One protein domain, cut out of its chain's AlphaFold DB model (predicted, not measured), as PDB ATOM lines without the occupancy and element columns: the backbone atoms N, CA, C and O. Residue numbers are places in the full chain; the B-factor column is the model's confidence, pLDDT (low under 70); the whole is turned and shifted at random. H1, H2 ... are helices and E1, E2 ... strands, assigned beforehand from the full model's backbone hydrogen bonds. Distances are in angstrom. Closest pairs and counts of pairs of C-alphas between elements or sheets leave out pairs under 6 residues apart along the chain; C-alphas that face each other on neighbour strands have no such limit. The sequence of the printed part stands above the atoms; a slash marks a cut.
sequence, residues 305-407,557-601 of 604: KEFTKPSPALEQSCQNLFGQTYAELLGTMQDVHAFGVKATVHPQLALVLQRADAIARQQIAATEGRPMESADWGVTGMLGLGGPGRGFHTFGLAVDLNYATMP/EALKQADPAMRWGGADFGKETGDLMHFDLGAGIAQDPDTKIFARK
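Overview. This is residues 305 to 407 and 557 to 601 of the 604 residues of an uncharacterized protein of Kribbella sandramycini (UniProt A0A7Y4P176). A small hairpin, E1 and E2, lies along one part of the long helix H3, with E1 next to the helix, and a short pair of strands, E3 and E4, sits in the middle of the domain. H1, H2 and a second hairpin, E5 and E6, gather at one end of the long axis, with H1 packed on E6; H3 runs on toward the other end, where H4 lies near it, and H6 packs on H3. The printed part has 148 residues with six named helices and six named strands, in the order H1 H2 E1 E2 H3 H4 H5 E3 H6 E4 E5 E6. Its class is mixed, helices and strands, with three antiparallel sheets of two strands, E1 - E2, E3 - E4 and E5 - E6. The whole is compact, with a radius of gyration of the C-alphas of 15.9 A, and only just elongated, spanning 53 by 35 by 26 A.

Along the chain. E1 is residues 334 to 338, 12.7 A long, and E2 is residues 341 to 345, 12.8 A. H3, residues 347 to 368, measures 31.4 A, from C-alpha 347 at (367.530, 296.556, 230.733) to C-alpha 368 at (384.544, 303.762, 256.095). H1 is residues 312 to 322, 15.4 A, H2 is 326 to 331, H4 is 374 to 377, H5 is 391 to 395 and H6 is 557 to 562. E3 is residues 398 to 401, E4 is 582 to 584, E5 is 589 to 591, and E6 is 598 to 600, ending at C-alpha 600 (359.639, 281.154, 233.762).

Arrangement. In the hairpin of E1 and E2, N 336 and O 343 are within hydrogen-bond range at 2.8 A. The closest C-alphas of E1 and H3 are those of Ala 338 and Asp 357, 5.6 A. H3 touches H6 with residues 352 to 360 of H3 alone, closest at the C-alphas of Ala 356 and Ala 558, 4.7 A, at a steep tilt of 44 degrees, opposite ways. H3 and H4 are near each other. The closest C-alphas of E2 and E3 are those of Val 345 and Ala 398, 7.6 A. E3 and E4 are antiparallel, with N 399 and O 583 at 2.9 A; residues 382 to 383 pair with 400 to 401 of E3, and 567 to 568 with 583 to 584 of E4. H5 and H1 are close but not clearly touching, at 7.7 A between the C-alphas of Phe 395 and Cys 318. H1 touches H2, closest at the C-alphas of Glu 315 and Tyr 326, 5.6 A, at a steep tilt of 50 degrees. The closest C-alphas of H1 and E6 are those of Ser 317 and Phe 598, 4.8 A; in the hairpin of E5 and E6, N 590 and O 599 are 2.9 A apart. Every O i to N i+4 pair is within range in H1, H2, H3 and H6; H5 has 0 of 1, but 2 of 2 O i to N i+3 pairs, and H4 is too short for an O i to N i+4 pair.

Size, cuts and confidence. The two C-alphas farthest apart, those of Pro 312 and Gly 369, are 53.1 A apart. Residues 408 to 556 are cut out, with 19.6 A between C-alphas 407 and 557. The links H4 to H5 and H6 to E4 are long. Mean pLDDT of the printed part is 90.9; residues 305 to 307 and 576 are under 70.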
ATOM      1  N   LYS A 305     375.496 290.608 212.908       46.69
ATOM      2  CA  LYS A 305     376.366 289.743 212.101       46.69
ATOM      3  C   LYS A 305     377.521 289.102 212.884       46.69
ATOM      4  O   LYS A 305     378.105 288.148 212.382       46.69
ATOM      5  N   GLU A 306     377.850 289.590 214.084       58.00
ATOM      6  CA  GLU A 306     378.874 288.970 214.946       58.00
ATOM      7  C   GLU A 306     378.357 287.758 215.742       58.00
ATOM      8  O   GLU A 306     379.160 286.998 216.286       58.00
ATOM      9  N   PHE A 307     377.040 287.531 215.797       63.47
ATOM     10  CA  PHE A 307     376.468 286.399 216.521       63.47
ATOM     11  C   PHE A 307     376.086 285.268 215.568       63.47
ATOM     12  O   PHE A 307     375.447 285.459 214.534       63.47
ATOM     13  N   THR A 308     376.488 284.050 215.929       71.62
ATOM     14  CA  THR A 308     376.097 282.826 215.228       71.62
ATOM     15  C   THR A 308     374.572 282.733 215.174       71.62
ATOM     16  O   THR A 308     373.900 283.104 216.138       71.62
ATOM     17  N   LYS A 309     374.018 282.222 214.065       82.69
ATOM     18  CA  LYS A 309     372.568 282.024 213.918       82.69
ATOM     19  C   LYS A 309     372.014 281.286 215.154       82.69
ATOM     20  O   LYS A 309     372.545 280.218 215.477       82.69
ATOM     21  N   PRO A 310     370.986 281.821 215.842       88.56
ATOM     22  CA  PRO A 310     370.457 281.202 217.049       88.56
ATOM     23  C   PRO A 310     369.856 279.828 216.736       88.56
ATOM     24  O   PRO A 310     369.312 279.590 215.653       88.56
ATOM     25  N   SER A 311     369.973 278.902 217.687       92.38
ATOM     26  CA  SER A 311     369.311 277.604 217.583       92.38
ATOM     27  C   SER A 311     367.795 277.759 217.777       92.38
ATOM     28  O   SER A 311     367.360 278.703 218.441       92.38
ATOM     29  N   PRO A 312     366.969 276.814 217.285       95.38
ATOM     30  CA  PRO A 312     365.530 276.832 217.553       95.38
ATOM     31  C   PRO A 312     365.188 276.869 219.052       95.38
ATOM     32  O   PRO A 312     364.256 277.554 219.459       95.38
ATOM     33  N   ALA A 313     365.973 276.179 219.888       95.00
ATOM     34  CA  ALA A 313     365.798 276.190 221.340       95.00
ATOM     35  C   ALA A 313     366.089 277.569 221.958       95.00
ATOM     36  O   ALA A 313     365.398 277.990 222.887       95.00
ATOM     37  N   LEU A 314     367.092 278.286 221.439       94.25
ATOM     38  CA  LEU A 314     367.404 279.643 221.883       94.25
ATOM     39  C   LEU A 314     366.299 280.627 221.483       94.25
ATOM     40  O   LEU A 314     365.862 281.409 222.324       94.25
ATOM     41  N   GLU A 315     365.798 280.547 220.250       95.62
ATOM     42  CA  GLU A 315     364.665 281.374 219.806       95.62
ATOM     43  C   GLU A 315     363.428 281.141 220.676       95.62
ATOM     44  O   GLU A 315     362.843 282.084 221.208       95.62
ATOM     45  N   GLN A 316     363.083 279.874 220.927       96.44
ATOM     46  CA  GLN A 316     361.960 279.543 221.801       96.44
ATOM     47  C   GLN A 316     362.173 280.049 223.235       96.44
ATOM     48  O   GLN A 316     361.223 280.490 223.879       96.44
ATOM     49  N   SER A 317     363.409 280.016 223.741       96.12
ATOM     50  CA  SER A 317     363.744 280.570 225.059       96.12
ATOM     51  C   SER A 317     363.515 282.082 225.111       96.12
ATOM     52  O   SER A 317     362.934 282.575 226.074       96.12
ATOM     53  N   CYS A 318     363.905 282.818 224.066       94.94
ATOM     54  CA  CYS A 318     363.666 284.262 223.981       94.94
ATOM     55  C   CYS A 318     362.165 284.573 223.955       94.94
ATOM     56  O   CYS A 318     361.691 285.414 224.725       94.94
ATOM     57  N   GLN A 319     361.398 283.809 223.172       95.56
ATOM     58  CA  GLN A 319     359.947 283.952 223.116       95.56
ATOM     59  C   GLN A 319     359.298 283.670 224.479       95.56
ATOM     60  O   GLN A 319     358.422 284.415 224.914       95.56
ATOM     61  N   ASN A 320     359.741 282.625 225.183       94.81
ATOM     62  CA  ASN A 320     359.198 282.247 226.489       94.81
ATOM     63  C   ASN A 320     359.519 283.262 227.595       94.81
ATOM     64  O   ASN A 320     358.718 283.445 228.512       94.81
ATOM     65  N   LEU A 321     360.710 283.864 227.561       94.06
ATOM     66  CA  LEU A 321     361.189 284.749 228.623       94.06
ATOM     67  C   LEU A 321     360.782 286.210 228.418       94.06
ATOM     68  O   LEU A 321     360.476 286.888 229.405       94.06
ATOM     69  N   PHE A 322     360.773 286.669 227.163       93.94
ATOM     70  CA  PHE A 322     360.647 288.084 226.797       93.94
ATOM     71  C   PHE A 322     359.544 288.363 225.773       93.94
ATOM     72  O   PHE A 322     359.211 289.522 225.549       93.94
ATOM     73  N   GLY A 323     358.969 287.330 225.148       95.56
ATOM     74  CA  GLY A 323     358.009 287.505 224.056       95.56
ATOM     75  C   GLY A 323     358.637 288.054 222.772       95.56
ATOM     76  O   GLY A 323     357.933 288.688 221.994       95.56
ATOM     77  N   GLN A 324     359.944 287.848 222.588       95.00
ATOM     78  CA  GLN A 324     360.756 288.412 221.506       95.00
ATOM     79  C   GLN A 324     361.588 287.320 220.827       95.00
ATOM     80  O   GLN A 324     361.947 286.320 221.457       95.00
ATOM     81  N   THR A 325     361.965 287.546 219.572       94.31
ATOM     82  CA  THR A 325     363.043 286.801 218.904       94.31
ATOM     83  C   THR A 325     364.403 287.138 219.520       94.31
ATOM     84  O   THR A 325     364.577 288.174 220.167       94.31
ATOM     85  N   TYR A 326     365.412 286.295 219.290       92.62
ATOM     86  CA  TYR A 326     366.771 286.572 219.770       92.62
ATOM     87  C   TYR A 326     367.350 287.867 219.174       92.62
ATOM     88  O   TYR A 326     368.030 288.622 219.867       92.62
ATOM     89  N   ALA A 327     367.053 288.163 217.904       90.69
ATOM     90  CA  ALA A 327     367.507 289.391 217.251       90.69
ATOM     91  C   ALA A 327     366.867 290.650 217.859       90.69
ATOM     92  O   ALA A 327     367.565 291.637 218.090       90.69
ATOM     93  N   GLU A 328     365.563 290.610 218.148       92.56
ATOM     94  CA  GLU A 328     364.864 291.698 218.842       92.56
ATOM     95  C   GLU A 328     365.425 291.897 220.252       92.56
ATOM     96  O   GLU A 328     365.754 293.024 220.614       92.56
ATOM     97  N   LEU A 329     365.636 290.803 220.996       93.06
ATOM     98  CA  LEU A 329     366.234 290.838 222.330       93.06
ATOM     99  C   LEU A 329     367.611 291.514 222.314       93.06
ATOM    100  O   LEU A 329     367.859 292.405 223.125       93.06
ATOM    101  N   LEU A 330     368.496 291.144 221.381       91.38
ATOM    102  CA  LEU A 330     369.809 291.788 221.238       91.38
ATOM    103  C   LEU A 330     369.694 293.299 220.982       91.38
ATOM    104  O   LEU A 330     370.509 294.063 221.497       91.38
ATOM    105  N   GLY A 331     368.668 293.734 220.246       89.38
ATOM    106  CA  GLY A 331     368.376 295.150 220.010       89.38
ATOM    107  C   GLY A 331     367.945 295.928 221.258       89.38
ATOM    108  O   GLY A 331     368.000 297.155 221.248       89.38
ATOM    109  N   THR A 332     367.548 295.241 222.335       92.56
ATOM    110  CA  THR A 332     367.181 295.865 223.623       92.56
ATOM    111  C   THR A 332     368.349 296.006 224.599       92.56
ATOM    112  O   THR A 332     368.200 296.647 225.638       92.56
ATOM    113  N   MET A 333     369.499 295.400 224.302       93.81
ATOM    114  CA  MET A 333     370.649 295.405 225.203       93.81
ATOM    115  C   MET A 333     371.194 296.822 225.382       93.81
ATOM    116  O   MET A 333     371.262 297.610 224.435       93.81
ATOM    117  N   GLN A 334     371.631 297.129 226.600       93.31
ATOM    118  CA  GLN A 334     372.187 298.431 226.931       93.31
ATOM    119  C   GLN A 334     373.476 298.312 227.728       93.31
ATOM    120  O   GLN A 334     373.692 297.368 228.491       93.31
ATOM    121  N   ASP A 335     374.324 299.313 227.550       95.31
ATOM    122  CA  ASP A 335     375.496 299.492 228.383       95.31
ATOM    123  C   ASP A 335     375.097 300.050 229.754       95.31
ATOM    124  O   ASP A 335     374.322 301.001 229.854       95.31
ATOM    125  N   VAL A 336     375.664 299.477 230.812       95.06
ATOM    126  CA  VAL A 336     375.517 299.930 232.195       95.06
ATOM    127  C   VAL A 336     376.892 300.131 232.817       95.06
ATOM    128  O   VAL A 336     377.819 299.357 232.573       95.06
ATOM    129  N   HIS A 337     377.016 301.185 233.619       95.19
ATOM    130  CA  HIS A 337     378.179 301.444 234.458       95.19
ATOM    131  C   HIS A 337     377.790 301.197 235.916       95.19
ATOM    132  O   HIS A 337     376.891 301.858 236.433       95.19
ATOM    133  N   ALA A 338     378.449 300.236 236.555       95.62
ATOM    134  CA  ALA A 338     378.242 299.878 237.953       95.62
ATOM    135  C   ALA A 338     379.555 299.347 238.534       95.62
ATOM    136  O   ALA A 338     380.356 298.728 237.833       95.62
ATOM    137  N   PHE A 339     379.794 299.622 239.811       95.62
ATOM    138  CA  PHE A 339     380.999 299.240 240.544       95.62
ATOM    139  C   PHE A 339     382.296 299.713 239.865       95.62
ATOM    140  O   PHE A 339     383.307 299.020 239.854       95.62
ATOM    141  N   GLY A 340     382.250 300.894 239.236       93.56
ATOM    142  CA  GLY A 340     383.395 301.499 238.546       93.56
ATOM    143  C   GLY A 340     383.743 300.886 237.184       93.56
ATOM    144  O   GLY A 340     384.663 301.372 236.528       93.56
ATOM    145  N   VAL A 341     383.006 299.873 236.722       94.88
ATOM    146  CA  VAL A 341     383.251 299.193 235.441       94.88
ATOM    147  C   VAL A 341     381.994 299.169 234.569       94.88
ATOM    148  O   VAL A 341     380.900 299.534 235.001       94.88
ATOM    149  N   LYS A 342     382.163 298.787 233.302       95.56
ATOM    150  CA  LYS A 342     381.101 298.768 232.292       95.56
ATOM    151  C   LYS A 342     380.753 297.336 231.896       95.56
ATOM    152  O   LYS A 342     381.663 296.535 231.694       95.56
ATOM    153  N   ALA A 343     379.471 297.061 231.669       95.56
ATOM    154  CA  ALA A 343     378.998 295.850 231.001       95.56
ATOM    155  C   ALA A 343     377.835 296.152 230.048       95.56
ATOM    156  O   ALA A 343     377.140 297.151 230.206       95.56
ATOM    157  N   THR A 344     377.608 295.277 229.071       95.75
ATOM    158  CA  THR A 344     376.392 295.284 228.246       95.75
ATOM    159  C   THR A 344     375.440 294.226 228.787       95.75
ATOM    160  O   THR A 344     375.832 293.066 228.883       95.75
ATOM    161  N   VAL A 345     374.207 294.588 229.132       96.38
ATOM    162  CA  VAL A 345     373.219 293.671 229.727       96.38
ATOM    163  C   VAL A 345     371.798 293.996 229.254       96.38
ATOM    164  O   VAL A 345     371.556 295.010 228.598       96.38
ATOM    165  N   HIS A 346     370.837 293.148 229.611       95.88
ATOM    166  CA  HIS A 346     369.417 293.419 229.407       95.88
ATOM    167  C   HIS A 346     368.949 294.565 230.333       95.88
ATOM    168  O   HIS A 346     369.429 294.646 231.472       95.88
ATOM    169  N   PRO A 347     367.979 295.414 229.929       94.50
ATOM    170  CA  PRO A 347     367.530 296.556 230.733       94.50
ATOM    171  C   PRO A 347     367.108 296.207 232.164       94.50
ATOM    172  O   PRO A 347     367.387 296.962 233.094       94.50
ATOM    173  N   GLN A 348     366.503 295.031 232.359       94.12
ATOM    174  CA  GLN A 348     366.147 294.545 233.694       94.12
ATOM    175  C   GLN A 348     367.382 294.407 234.602       94.12
ATOM    176  O   GLN A 348     367.361 294.894 235.727       94.12
ATOM    177  N   LEU A 349     368.463 293.780 234.124       96.44
ATOM    178  CA  LEU A 349     369.676 293.601 234.925       96.44
ATOM    179  C   LEU A 349     370.425 294.922 235.118       96.44
ATOM    180  O   LEU A 349     370.942 295.170 236.201       96.44
ATOM    181  N   ALA A 350     370.436 295.802 234.117       96.25
ATOM    182  CA  ALA A 350     371.043 297.124 234.252       96.25
ATOM    183  C   ALA A 350     370.442 297.928 235.418       96.25
ATOM    184  O   ALA A 350     371.193 298.499 236.208       96.25
ATOM    185  N   LEU A 351     369.111 297.923 235.566       93.75
ATOM    186  CA  LEU A 351     368.435 298.595 236.679       93.75
ATOM    187  C   LEU A 351     368.866 298.017 238.036       93.75
ATOM    188  O   LEU A 351     369.133 298.761 238.979       93.75
ATOM    189  N   VAL A 352     368.970 296.687 238.128       95.94
ATOM    190  CA  VAL A 352     369.416 296.006 239.351       95.94
ATOM    191  C   VAL A 352     370.868 296.359 239.678       95.94
ATOM    192  O   VAL A 352     371.168 296.662 240.831       95.94
ATOM    193  N   LEU A 353     371.755 296.406 238.680       97.56
ATOM    194  CA  LEU A 353     373.162 296.777 238.860       97.56
ATOM    195  C   LEU A 353     373.329 298.231 239.318       97.56
ATOM    196  O   LEU A 353     374.102 298.489 240.235       97.56
ATOM    197  N   GLN A 354     372.577 299.173 238.744       95.75
ATOM    198  CA  GLN A 354     372.594 300.578 239.174       95.75
ATOM    199  C   GLN A 354     372.096 300.738 240.614       95.75
ATOM    200  O   GLN A 354     372.683 301.470 241.412       95.75
ATOM    201  N   ARG A 355     371.027 300.018 240.972       94.56
ATOM    202  CA  ARG A 355     370.503 300.009 242.338       94.56
ATOM    203  C   ARG A 355     371.507 299.411 243.323       94.56
ATOM    204  O   ARG A 355     371.697 299.968 244.402       94.56
ATOM    205  N   ALA A 356     372.146 298.304 242.957       97.25
ATOM    206  CA  ALA A 356     373.162 297.659 243.776       97.25
ATOM    207  C   ALA A 356     374.407 298.546 243.949       97.25
ATOM    208  O   ALA A 356     374.910 298.654 245.062       97.25
ATOM    209  N   ASP A 357     374.860 299.244 242.902       96.12
ATOM    210  CA  ASP A 357     375.937 300.242 242.993       96.12
ATOM    211  C   ASP A 357     375.599 301.327 244.026       96.12
ATOM    212  O   ASP A 357     376.376 301.557 244.952       96.12
ATOM    213  N   ALA A 358     374.399 301.913 243.955       92.81
ATOM    214  CA  ALA A 358     373.959 302.930 244.910       92.81
ATOM    215  C   ALA A 358     373.900 302.408 246.361       92.81
ATOM    216  O   ALA A 358     374.373 303.082 247.281       92.81
ATOM    217  N   ILE A 359     373.357 301.202 246.571       94.75
ATOM    218  CA  ILE A 359     373.287 300.561 247.895       94.75
ATOM    219  C   ILE A 359     374.698 300.302 248.440       94.75
ATOM    220  O   ILE A 359     374.993 300.683 249.574       94.75
ATOM    221  N   ALA A 360     375.583 299.707 247.635       95.44
ATOM    222  CA  ALA A 360     376.943 299.382 248.051       95.44
ATOM    223  C   ALA A 360     377.751 300.646 248.381       95.44
ATOM    224  O   ALA A 360     378.422 300.680 249.412       95.44
ATOM    225  N   ARG A 361     377.629 301.724 247.585       94.00
ATOM    226  CA  ARG A 361     378.257 303.023 247.899       94.00
ATOM    227  C   ARG A 361     377.832 303.536 249.266       94.00
ATOM    228  O   ARG A 361     378.674 303.993 250.033       94.00
ATOM    229  N   GLN A 362     376.536 303.470 249.572       91.31
ATOM    230  CA  GLN A 362     376.010 303.931 250.853       91.31
ATOM    231  C   GLN A 362     376.539 303.086 252.017       91.31
ATOM    232  O   GLN A 362     376.947 303.643 253.036       91.31
ATOM    233  N   GLN A 363     376.534 301.760 251.871       91.50
ATOM    234  CA  GLN A 363     377.023 300.836 252.896       91.50
ATOM    235  C   GLN A 363     378.515 301.047 253.168       91.50
ATOM    236  O   GLN A 363     378.912 301.218 254.319       91.50
ATOM    237  N   ILE A 364     379.328 301.122 252.114       90.81
ATOM    238  CA  ILE A 364     380.775 301.322 252.227       90.81
ATOM    239  C   ILE A 364     381.080 302.696 252.822       90.81
ATOM    240  O   ILE A 364     381.882 302.788 253.748       90.81
ATOM    241  N   ALA A 365     380.403 303.755 252.371       90.00
ATOM    242  CA  ALA A 365     380.631 305.093 252.907       90.00
ATOM    243  C   ALA A 365     380.264 305.208 254.393       90.00
ATOM    244  O   ALA A 365     380.954 305.893 255.151       90.00
ATOM    245  N   ALA A 366     379.202 304.521 254.824       88.12
ATOM    246  CA  ALA A 366     378.820 304.460 256.230       88.12
ATOM    247  C   ALA A 366     379.861 303.713 257.078       88.12
ATOM    248  O   ALA A 366     380.175 304.158 258.180       88.12
ATOM    249  N   THR A 367     380.411 302.611 256.562       89.19
ATOM    250  CA  THR A 367     381.424 301.805 257.258       89.19
ATOM    251  C   THR A 367     382.791 302.497 257.302       89.19
ATOM    252  O   THR A 367     383.462 302.461 258.330       89.19
ATOM    253  N   GLU A 368     383.212 303.148 256.215       92.00
ATOM    254  CA  GLU A 368     384.544 303.762 256.095       92.00
ATOM    255  C   GLU A 368     384.593 305.234 256.535       92.00
ATOM    256  O   GLU A 368     385.676 305.803 256.663       92.00
ATOM    257  N   GLY A 369     383.443 305.877 256.762       92.00
ATOM    258  CA  GLY A 369     383.373 307.281 257.180       92.00
ATOM    259  C   GLY A 369     383.803 308.284 256.102       92.00
ATOM    260  O   GLY A 369     384.103 309.435 256.421       92.00
ATOM    261  N   ARG A 370     383.841 307.870 254.831       91.19
ATOM    262  CA  ARG A 370     384.177 308.714 253.674       91.19
ATOM    263  C   ARG A 370     383.401 308.277 252.426       91.19
ATOM    264  O   ARG A 370     383.015 307.115 252.345       91.19
ATOM    265  N   PRO A 371     383.193 309.161 251.436       88.00
ATOM    266  CA  PRO A 371     382.626 308.767 250.151       88.00
ATOM    267  C   PRO A 371     383.462 307.694 249.448       88.00
ATOM    268  O   PRO A 371     384.685 307.637 249.599       88.00
ATOM    269  N   MET A 372     382.774 306.864 248.667       87.44
ATOM    270  CA  MET A 372     383.391 305.818 247.864       87.44
ATOM    271  C   MET A 372     383.833 306.353 246.499       87.44
ATOM    272  O   MET A 372     383.011 306.855 245.727       87.44
ATOM    273  N   GLU A 373     385.105 306.155 246.177       85.19
ATOM    274  CA  GLU A 373     385.715 306.481 244.890       85.19
ATOM    275  C   GLU A 373     385.730 305.265 243.953       85.19
ATOM    276  O   GLU A 373     385.643 304.113 244.377       85.19
ATOM    277  N   SER A 374     385.896 305.495 242.648       80.81
ATOM    278  CA  SER A 374     385.918 304.405 241.656       80.81
ATOM    279  C   SER A 374     387.033 303.373 241.888       80.81
ATOM    280  O   SER A 374     386.879 302.218 241.506       80.81
ATOM    281  N   ALA A 375     388.145 303.757 242.517       82.56
ATOM    282  CA  ALA A 375     389.232 302.831 242.839       82.56
ATOM    283  C   ALA A 375     388.918 301.923 244.045       82.56
ATOM    284  O   ALA A 375     389.540 300.872 244.195       82.56
ATOM    285  N   ASP A 376     387.945 302.291 244.886       86.88
ATOM    286  CA  ASP A 376     387.629 301.572 246.127       86.88
ATOM    287  C   ASP A 376     386.839 300.276 245.893       86.88
ATOM    288  O   ASP A 376     386.743 299.433 246.790       86.88
ATOM    289  N   TRP A 377     386.271 300.105 244.693       90.31
ATOM    290  CA  TRP A 377     385.398 298.977 244.364       90.31
ATOM    291  C   TRP A 377     386.088 297.623 244.463       90.31
ATOM    292  O   TRP A 377     385.441 296.632 244.796       90.31
ATOM    293  N   GLY A 378     387.381 297.558 244.140       89.81
ATOM    294  CA  GLY A 378     388.072 296.279 243.965       89.81
ATOM    295  C   GLY A 378     387.517 295.443 242.802       89.81
ATOM    296  O   GLY A 378     387.848 294.266 242.688       89.81
ATOM    297  N   VAL A 379     386.684 296.032 241.935       94.50
ATOM    298  CA  VAL A 379     386.156 295.394 240.725       94.50
ATOM    299  C   VAL A 379     387.007 295.821 239.533       94.50
ATOM    300  O   VAL A 379     387.052 296.995 239.176       94.50
ATOM    301  N   THR A 380     387.706 294.870 238.921       92.69
ATOM    302  CA  THR A 380     388.601 295.089 237.775       92.69
ATOM    303  C   THR A 380     387.927 294.808 236.435       92.69
ATOM    304  O   THR A 380     388.404 295.266 235.398       92.69
ATOM    305  N   GLY A 381     386.799 294.094 236.437       93.75
ATOM    306  CA  GLY A 381     386.022 293.822 235.235       93.75
ATOM    307  C   GLY A 381     384.643 293.244 235.534       93.75
ATOM    308  O   GLY A 381     384.428 292.634 236.581       93.75
ATOM    309  N   MET A 382     383.724 293.435 234.585       96.12
ATOM    310  CA  MET A 382     382.368 292.887 234.604       96.12
ATOM    311  C   MET A 382     382.038 292.336 233.214       96.12
ATOM    312  O   MET A 382     381.996 293.083 232.235       96.12
ATOM    313  N   LEU A 383     381.818 291.028 233.116       95.25
ATOM    314  CA  LEU A 383     381.414 290.367 231.876       95.25
ATOM    315  C   LEU A 383     379.892 290.217 231.853       95.25
ATOM    316  O   LEU A 383     379.354 289.455 232.641       95.25
ATOM    317  N   GLY A 384     379.206 290.928 230.954       94.94
ATOM    318  CA  GLY A 384     377.751 290.843 230.771       94.94
ATOM    319  C   GLY A 384     377.341 289.895 229.640       94.94
ATOM    320  O   GLY A 384     377.652 288.708 229.667       94.94
ATOM    321  N   LEU A 385     376.639 290.429 228.637       94.38
ATOM    322  CA  LEU A 385     376.129 289.718 227.462       94.38
ATOM    323  C   LEU A 385     377.189 288.802 226.831       94.38
ATOM    324  O   LEU A 385     378.261 289.241 226.411       94.38
ATOM    325  N   GLY A 386     376.841 287.524 226.718       90.56
ATOM    326  CA  GLY A 386     377.640 286.489 226.074       90.56
ATOM    327  C   GLY A 386     376.994 285.986 224.784       90.56
ATOM    328  O   GLY A 386     375.819 286.217 224.520       90.56
ATOM    329  N   GLY A 387     377.764 285.258 223.972       86.50
ATOM    330  CA  GLY A 387     377.230 284.590 222.782       86.50
ATOM    331  C   GLY A 387     376.215 283.473 223.096       86.50
ATOM    332  O   GLY A 387     376.007 283.126 224.265       86.50
ATOM    333  N   PRO A 388     375.607 282.869 222.058       86.50
ATOM    334  CA  PRO A 388     374.676 281.751 222.202       86.50
ATOM    335  C   PRO A 388     375.245 280.594 223.036       86.50
ATOM    336  O   PRO A 388     376.388 280.183 222.841       86.50
ATOM    337  N   GLY A 389     374.429 280.043 223.940       83.94
ATOM    338  CA  GLY A 389     374.773 278.857 224.736       83.94
ATOM    339  C   GLY A 389     375.554 279.130 226.027       83.94
ATOM    340  O   GLY A 389     375.992 278.180 226.665       83.94
ATOM    341  N   ARG A 390     375.702 280.393 226.441       86.56
ATOM    342  CA  ARG A 390     376.393 280.806 227.677       86.56
ATOM    343  C   ARG A 390     375.425 281.032 228.846       86.56
ATOM    344  O   ARG A 390     375.549 282.000 229.589       86.56
ATOM    345  N   GLY A 391     374.420 280.167 228.978       89.38
ATOM    346  CA  GLY A 391     373.410 280.275 230.034       89.38
ATOM    347  C   GLY A 391     372.721 281.646 230.053       89.38
ATOM    348  O   GLY A 391     372.318 282.162 229.010       89.38
ATOM    349  N   PHE A 392     372.611 282.254 231.235       93.75
ATOM    350  CA  PHE A 392     371.959 283.555 231.412       93.75
ATOM    351  C   PHE A 392     372.715 284.732 230.779       93.75
ATOM    352  O   PHE A 392     372.080 285.737 230.443       93.75
ATOM    353  N   HIS A 393     374.019 284.595 230.499       94.62
ATOM    354  CA  HIS A 393     374.759 285.610 229.742       94.62
ATOM    355  C   HIS A 393     374.212 285.774 228.327       94.62
ATOM    356  O   HIS A 393     374.217 286.887 227.813       94.62
ATOM    357  N   THR A 394     373.694 284.710 227.699       93.56
ATOM    358  CA  THR A 394     373.083 284.799 226.360       93.56
ATOM    359  C   THR A 394     371.891 285.760 226.333       93.56
ATOM    360  O   THR A 394     371.625 286.385 225.312       93.56
ATOM    361  N   PHE A 395     371.190 285.914 227.457       95.19
ATOM    362  CA  PHE A 395     370.021 286.785 227.573       95.19
ATOM    363  C   PHE A 395     370.342 288.152 228.189       95.19
ATOM    364  O   PHE A 395     369.420 288.904 228.490       95.19
ATOM    365  N   GLY A 396     371.618 288.459 228.454       95.25
ATOM    366  CA  GLY A 396     372.006 289.657 229.203       95.25
ATOM    367  C   GLY A 396     371.446 289.691 230.632       95.25
ATOM    368  O   GLY A 396     371.277 290.773 231.188       95.25
ATOM    369  N   LEU A 397     371.120 288.527 231.209       97.19
ATOM    370  CA  LEU A 397     370.551 288.379 232.555       97.19
ATOM    371  C   LEU A 397     371.569 287.897 233.594       97.19
ATOM    372  O   LEU A 397     371.173 287.615 234.723       97.19
ATOM    373  N   ALA A 398     372.849 287.836 233.229       97.50
ATOM    374  CA  ALA A 398     373.941 287.530 234.140       97.50
ATOM    375  C   ALA A 398     375.128 288.476 233.963       97.50
ATOM    376  O   ALA A 398     375.329 289.038 232.879       97.50
ATOM    377  N   VAL A 399     375.914 288.608 235.030       97.75
ATOM    378  CA  VAL A 399     377.243 289.213 235.014       97.75
ATOM    379  C   VAL A 399     378.246 288.368 235.791       97.75
ATOM    380  O   VAL A 399     377.911 287.847 236.851       97.75
ATOM    381  N   ASP A 400     379.487 288.330 235.304       96.38
ATOM    382  CA  ASP A 400     380.629 287.817 236.062       96.38
ATOM    383  C   ASP A 400     381.510 288.982 236.512       96.38
ATOM    384  O   ASP A 400     382.021 289.743 235.682       96.38
ATOM    385  N   LEU A 401     381.710 289.127 237.819       96.56
ATOM    386  CA  LEU A 401     382.616 290.122 238.392       96.56
ATOM    387  C   LEU A 401     384.001 289.526 238.596       96.56
ATOM    388  O   LEU A 401     384.136 288.436 239.136       96.56
ATOM    389  N   ASN A 402     385.046 290.269 238.229       94.69
ATOM    390  CA  ASN A 402     386.426 289.882 238.517       94.69
ATOM    391  C   ASN A 402     386.823 288.494 237.983       94.69
ATOM    392  O   ASN A 402     387.685 287.858 238.580       94.69
ATOM    393  N   TYR A 403     386.268 288.051 236.847       89.44
ATOM    394  CA  TYR A 403     386.481 286.713 236.260       89.44
ATOM    395  C   TYR A 403     387.946 286.220 236.294       89.44
ATOM    396  O   TYR A 403     388.226 285.068 236.608       89.44
ATOM    397  N   ALA A 404     388.909 287.106 236.023       85.94
ATOM    398  CA  ALA A 404     390.337 286.780 236.075       85.94
ATOM    399  C   ALA A 404     390.859 286.481 237.498       85.94
ATOM    400  O   ALA A 404     391.757 285.673 237.677       85.94
ATOM    401  N   THR A 405     390.318 287.121 238.529       87.69
ATOM    402  CA  THR A 405     390.822 287.020 239.917       87.69
ATOM    403  C   THR A 405     389.897 286.266 240.866       87.69
ATOM    404  O   THR A 405     390.230 286.089 242.032       87.69
ATOM    405  N   MET A 406     388.735 285.845 240.377       90.56
ATOM    406  CA  MET A 406     387.750 285.079 241.122       90.56
ATOM    407  C   MET A 406     387.240 283.962 240.216       90.56
ATOM    408  O   MET A 406     386.225 284.141 239.550       90.56
ATOM    409  N   PRO A 407     388.003 282.864 240.097       85.69
ATOM    410  CA  PRO A 407     387.668 281.792 239.177       85.69
ATOM    411  C   PRO A 407     386.566 280.878 239.710       85.69
ATOM    412  O   PRO A 407     386.233 280.882 240.897       85.69
ATOM    413  N   GLU A 557     375.989 291.681 249.015       96.25
ATOM    414  CA  GLU A 557     374.788 292.015 249.780       96.25
ATOM    415  C   GLU A 557     373.914 293.035 249.048       96.25
ATOM    416  O   GLU A 557     372.699 292.844 248.961       96.25
ATOM    417  N   ALA A 558     374.511 294.065 248.445       97.31
ATOM    418  CA  ALA A 558     373.784 295.059 247.667       97.31
ATOM    419  C   ALA A 558     373.108 294.465 246.426       97.31
ATOM    420  O   ALA A 558     371.971 294.829 246.130       97.31
ATOM    421  N   LEU A 559     373.759 293.531 245.721       97.38
ATOM    422  CA  LEU A 559     373.164 292.827 244.581       97.38
ATOM    423  C   LEU A 559     371.931 292.021 245.000       97.38
ATOM    424  O   LEU A 559     370.886 292.129 244.360       97.38
ATOM    425  N   LYS A 560     372.017 291.279 246.112       95.06
ATOM    426  CA  LYS A 560     370.874 290.526 246.657       95.06
ATOM    427  C   LYS A 560     369.769 291.440 247.195       95.06
ATOM    428  O   LYS A 560     368.592 291.107 247.096       95.06
ATOM    429  N   GLN A 561     370.126 292.595 247.754       94.38
ATOM    430  CA  GLN A 561     369.161 293.581 248.243       94.38
ATOM    431  C   GLN A 561     368.460 294.333 247.099       94.38
ATOM    432  O   GLN A 561     367.303 294.734 247.241       94.38
ATOM    433  N   ALA A 562     369.145 294.549 245.975       94.31
ATOM    434  CA  ALA A 562     368.611 295.292 244.842       94.31
ATOM    435  C   ALA A 562     367.438 294.568 244.159       94.31
ATOM    436  O   ALA A 562     366.493 295.241 243.729       94.31
ATOM    437  N   ASP A 563     367.470 293.233 244.105       93.25
ATOM    438  CA  ASP A 563     366.386 292.401 243.578       93.25
ATOM    439  C   ASP A 563     366.354 291.021 244.272       93.25
ATOM    440  O   ASP A 563     367.362 290.313 244.251       93.25
ATOM    441  N   PRO A 564     365.216 290.579 244.847       89.75
ATOM    442  CA  PRO A 564     365.109 289.260 245.481       89.75
ATOM    443  C   PRO A 564     365.256 288.083 244.502       89.75
ATOM    444  O   PRO A 564     365.417 286.944 244.939       89.75
ATOM    445  N   ALA A 565     365.164 288.326 243.191       92.38
ATOM    446  CA  ALA A 565     365.433 287.338 242.156       92.38
ATOM    447  C   ALA A 565     366.922 287.237 241.784       92.38
ATOM    448  O   ALA A 565     367.288 286.336 241.024       92.38
ATOM    449  N   MET A 566     367.766 288.137 242.300       96.06
ATOM    450  CA  MET A 566     369.208 288.068 242.121       96.06
ATOM    451  C   MET A 566     369.769 286.860 242.867       96.06
ATOM    452  O   MET A 566     369.584 286.699 244.076       96.06
ATOM    453  N   ARG A 567     370.485 286.017 242.132       95.19
ATOM    454  CA  ARG A 567     371.190 284.851 242.652       95.19
ATOM    455  C   ARG A 567     372.684 285.084 242.551       95.19
ATOM    456  O   ARG A 567     373.152 285.670 241.581       95.19
ATOM    457  N   TRP A 568     373.424 284.572 243.522       94.75
ATOM    458  CA  TRP A 568     374.878 284.530 243.495       94.75
ATOM    459  C   TRP A 568     375.358 283.089 243.328       94.75
ATOM    460  O   TRP A 568     374.976 282.214 244.110       94.75
ATOM    461  N   GLY A 569     376.234 282.842 242.356       90.69
ATOM    462  CA  GLY A 569     376.840 281.530 242.112       90.69
ATOM    463  C   GLY A 569     377.710 281.028 243.264       90.69
ATOM    464  O   GLY A 569     378.011 279.838 243.346       90.69
ATOM    465  N   GLY A 570     378.036 281.908 244.215       89.00
ATOM    466  CA  GLY A 570     378.659 281.542 245.474       89.00
ATOM    467  C   GLY A 570     377.722 281.024 246.552       89.00
ATOM    468  O   GLY A 570     378.259 280.554 247.541       89.00
ATOM    469  N   ALA A 571     376.389 281.059 246.400       89.06
ATOM    470  CA  ALA A 571     375.462 280.571 247.434       89.06
ATOM    471  C   ALA A 571     374.130 279.974 246.946       89.06
ATOM    472  O   ALA A 571     373.525 279.158 247.638       89.06
ATOM    473  N   ASP A 572     373.632 280.384 245.783       88.38
ATOM    474  CA  ASP A 572     372.227 280.184 245.414       88.38
ATOM    475  C   ASP A 572     372.034 279.103 244.326       88.38
ATOM    476  O   ASP A 572     370.912 278.862 243.874       88.38
ATOM    477  N   PHE A 573     373.113 278.448 243.877       82.75
ATOM    478  CA  PHE A 573     373.113 277.537 242.714       82.75
ATOM    479  C   PHE A 573     373.027 276.053 243.086       82.75
ATOM    480  O   PHE A 573     373.039 275.172 242.224       82.75
ATOM    481  N   GLY A 574     372.884 275.731 244.373       80.38
ATOM    482  CA  GLY A 574     372.840 274.337 244.803       80.38
ATOM    483  C   GLY A 574     374.167 273.645 244.493       80.38
ATOM    484  O   GLY A 574     375.226 274.198 244.744       80.38
ATOM    485  N   LYS A 575     374.146 272.432 243.939       71.38
ATOM    486  CA  LYS A 575     375.372 271.627 243.741       71.38
ATOM    487  C   LYS A 575     376.418 272.261 242.810       71.38
ATOM    488  O   LYS A 575     377.564 271.830 242.840       71.38
ATOM    489  N   GLU A 576     376.021 273.258 242.025       68.19
ATOM    490  CA  GLU A 576     376.883 274.050 241.134       68.19
ATOM    491  C   GLU A 576     377.428 275.317 241.823       68.19
ATOM    492  O   GLU A 576     377.927 276.225 241.166       68.19
ATOM    493  N   THR A 577     377.308 275.408 243.152       71.88
ATOM    494  CA  THR A 577     377.842 276.532 243.923       71.88
ATOM    495  C   THR A 577     379.364 276.440 243.993       71.88
ATOM    496  O   THR A 577     379.921 275.479 244.524       71.88
ATOM    497  N   GLY A 578     380.019 277.450 243.432       78.12
ATOM    498  CA  GLY A 578     381.451 277.460 243.110       78.12
ATOM    499  C   GLY A 578     381.811 278.553 242.097       78.12
ATOM    500  O   GLY A 578     382.973 278.943 242.007       78.12
ATOM    501  N   ASP A 579     380.800 279.090 241.410       86.69
ATOM    502  CA  ASP A 579     380.877 280.205 240.465       86.69
ATOM    503  C   ASP A 579     380.836 281.569 241.180       86.69
ATOM    504  O   ASP A 579     379.838 282.293 241.157       86.69
ATOM    505  N   LEU A 580     381.885 281.897 241.939       90.50
ATOM    506  CA  LEU A 580     381.869 283.062 242.838       90.50
ATOM    507  C   LEU A 580     381.742 284.408 242.112       90.50
ATOM    508  O   LEU A 580     381.272 285.380 242.707       90.50
ATOM    509  N   MET A 581     382.145 284.468 240.846       93.06
ATOM    510  CA  MET A 581     381.997 285.646 240.000       93.06
ATOM    511  C   MET A 581     380.584 285.894 239.527       93.06
ATOM    512  O   MET A 581     380.263 287.043 239.220       93.06
ATOM    513  N   HIS A 582     379.761 284.858 239.486       95.12
ATOM    514  CA  HIS A 582     378.541 284.883 238.717       95.12
ATOM    515  C   HIS A 582     377.348 285.391 239.520       95.12
ATOM    516  O   HIS A 582     377.056 284.929 240.628       95.12
ATOM    517  N   PHE A 583     376.609 286.310 238.911       97.06
ATOM    518  CA  PHE A 583     375.345 286.830 239.414       97.06
ATOM    519  C   PHE A 583     374.312 286.808 238.301       97.06
ATOM    520  O   PHE A 583     374.597 287.279 237.200       97.06
ATOM    521  N   ASP A 584     373.100 286.325 238.578       97.00
ATOM    522  CA  ASP A 584     372.033 286.317 237.578       97.00
ATOM    523  C   ASP A 584     370.628 286.569 238.136       97.00
ATOM    524  O   ASP A 584     370.338 286.358 239.314       97.00
ATOM    525  N   LEU A 585     369.728 286.985 237.242       95.44
ATOM    526  CA  LEU A 585     368.286 287.120 237.494       95.44
ATOM    527  C   LEU A 585     367.507 285.844 237.135       95.44
ATOM    528  O   LEU A 585     366.377 285.887 236.642       95.44
ATOM    529  N   GLY A 586     368.125 284.685 237.339       87.69
ATOM    530  CA  GLY A 586     367.586 283.376 236.998       87.69
ATOM    531  C   GLY A 586     366.610 282.811 238.028       87.69
ATOM    532  O   GLY A 586     366.020 281.756 237.783       87.69
ATOM    533  N   ALA A 587     366.395 283.466 239.177       87.31
ATOM    534  CA  ALA A 587     365.416 282.980 240.144       87.31
ATOM    535  C   ALA A 587     364.013 282.937 239.517       87.31
ATOM    536  O   ALA A 587     363.508 283.902 238.947       87.31
ATOM    537  N   GLY A 588     363.370 281.772 239.608       84.38
ATOM    538  CA  GLY A 588     362.081 281.541 238.957       84.38
ATOM    539  C   GLY A 588     362.169 281.281 237.451       84.38
ATOM    540  O   GLY A 588     361.126 281.122 236.824       84.38
ATOM    541  N   ILE A 589     363.364 281.168 236.869       90.56
ATOM    542  CA  ILE A 589     363.591 280.649 235.517       90.56
ATOM    543  C   ILE A 589     364.117 279.214 235.638       90.56
ATOM    544  O   ILE A 589     364.892 278.887 236.536       90.56
ATOM    545  N   ALA A 590     363.641 278.319 234.778       88.38
ATOM    546  CA  ALA A 590     364.125 276.949 234.683       88.38
ATOM    547  C   ALA A 590     364.569 276.659 233.253       88.38
ATOM    548  O   ALA A 590     363.930 277.116 232.303       88.38
ATOM    549  N   GLN A 591     365.643 275.884 233.121       90.75
ATOM    550  CA  GLN A 591     366.016 275.261 231.863       90.75
ATOM    551  C   GLN A 591     365.464 273.840 231.839       90.75
ATOM    552  O   GLN A 591     365.682 273.066 232.772       90.75
ATOM    553  N   ASP A 592     364.773 273.492 230.764       89.75
ATOM    554  CA  ASP A 592     364.435 272.108 230.481       89.75
ATOM    555  C   ASP A 592     365.721 271.347 230.084       89.75
ATOM    556  O   ASP A 592     366.423 271.764 229.154       89.75
ATOM    557  N   PRO A 593     366.092 270.268 230.795       85.62
ATOM    558  CA  PRO A 593     367.379 269.608 230.598       85.62
ATOM    559  C   PRO A 593     367.499 268.900 229.245       85.62
ATOM    560  O   PRO A 593     368.628 268.745 228.771       85.62
ATOM    561  N   ASP A 594     366.384 268.523 228.614       88.19
ATOM    562  CA  ASP A 594     366.362 267.752 227.368       88.19
ATOM    563  C   ASP A 594     366.357 268.676 226.149       88.19
ATOM    564  O   ASP A 594     367.140 268.516 225.213       88.19
ATOM    565  N   THR A 595     365.505 269.695 226.183       91.19
ATOM    566  CA  THR A 595     365.327 270.650 225.081       91.19
ATOM    567  C   THR A 595     366.261 271.852 225.176       91.19
ATOM    568  O   THR A 595     366.427 272.581 224.198       91.19
ATOM    569  N   LYS A 596     366.872 272.075 226.349       91.12
ATOM    570  CA  LYS A 596     367.681 273.258 226.687       91.12
ATOM    571  C   LYS A 596     366.916 274.582 226.609       91.12
ATOM    572  O   LYS A 596     367.548 275.639 226.610       91.12
ATOM    573  N   ILE A 597     365.584 274.531 226.574       94.19
ATOM    574  CA  ILE A 597     364.712 275.705 226.512       94.19
ATOM    575  C   ILE A 597     364.567 276.309 227.908       94.19
ATOM    576  O   ILE A 597     364.273 275.603 228.872       94.19
ATOM    577  N   PHE A 598     364.731 277.625 228.010       94.31
ATOM    578  CA  PHE A 598     364.473 278.374 229.235       94.31
ATOM    579  C   PHE A 598     363.030 278.888 229.269       94.31
ATOM    580  O   PHE A 598     362.488 279.348 228.261       94.31
ATOM    581  N   ALA A 599     362.404 278.827 230.442       92.94
ATOM    582  CA  ALA A 599     361.078 279.388 230.681       92.94
ATOM    583  C   ALA A 599     360.912 279.818 232.144       92.94
ATOM    584  O   ALA A 599     361.532 279.258 233.052       92.94
ATOM    585  N   ARG A 600     360.036 280.799 232.393       91.06
ATOM    586  CA  ARG A 600     359.639 281.154 233.762       91.06
ATOM    587  C   ARG A 600     358.832 280.001 234.367       91.06
ATOM    588  O   ARG A 600     357.912 279.481 233.735       91.06
ATOM    589  N   LYS A 601     359.161 279.610 235.598       87.44
ATOM    590  CA  LYS A 601     358.391 278.631 236.372       87.44
ATOM    591  C   LYS A 601     356.965 279.161 236.516       87.44
ATOM    592  O   LYS A 601     356.763 280.296 236.949       87.44
TER     593      LYS A 601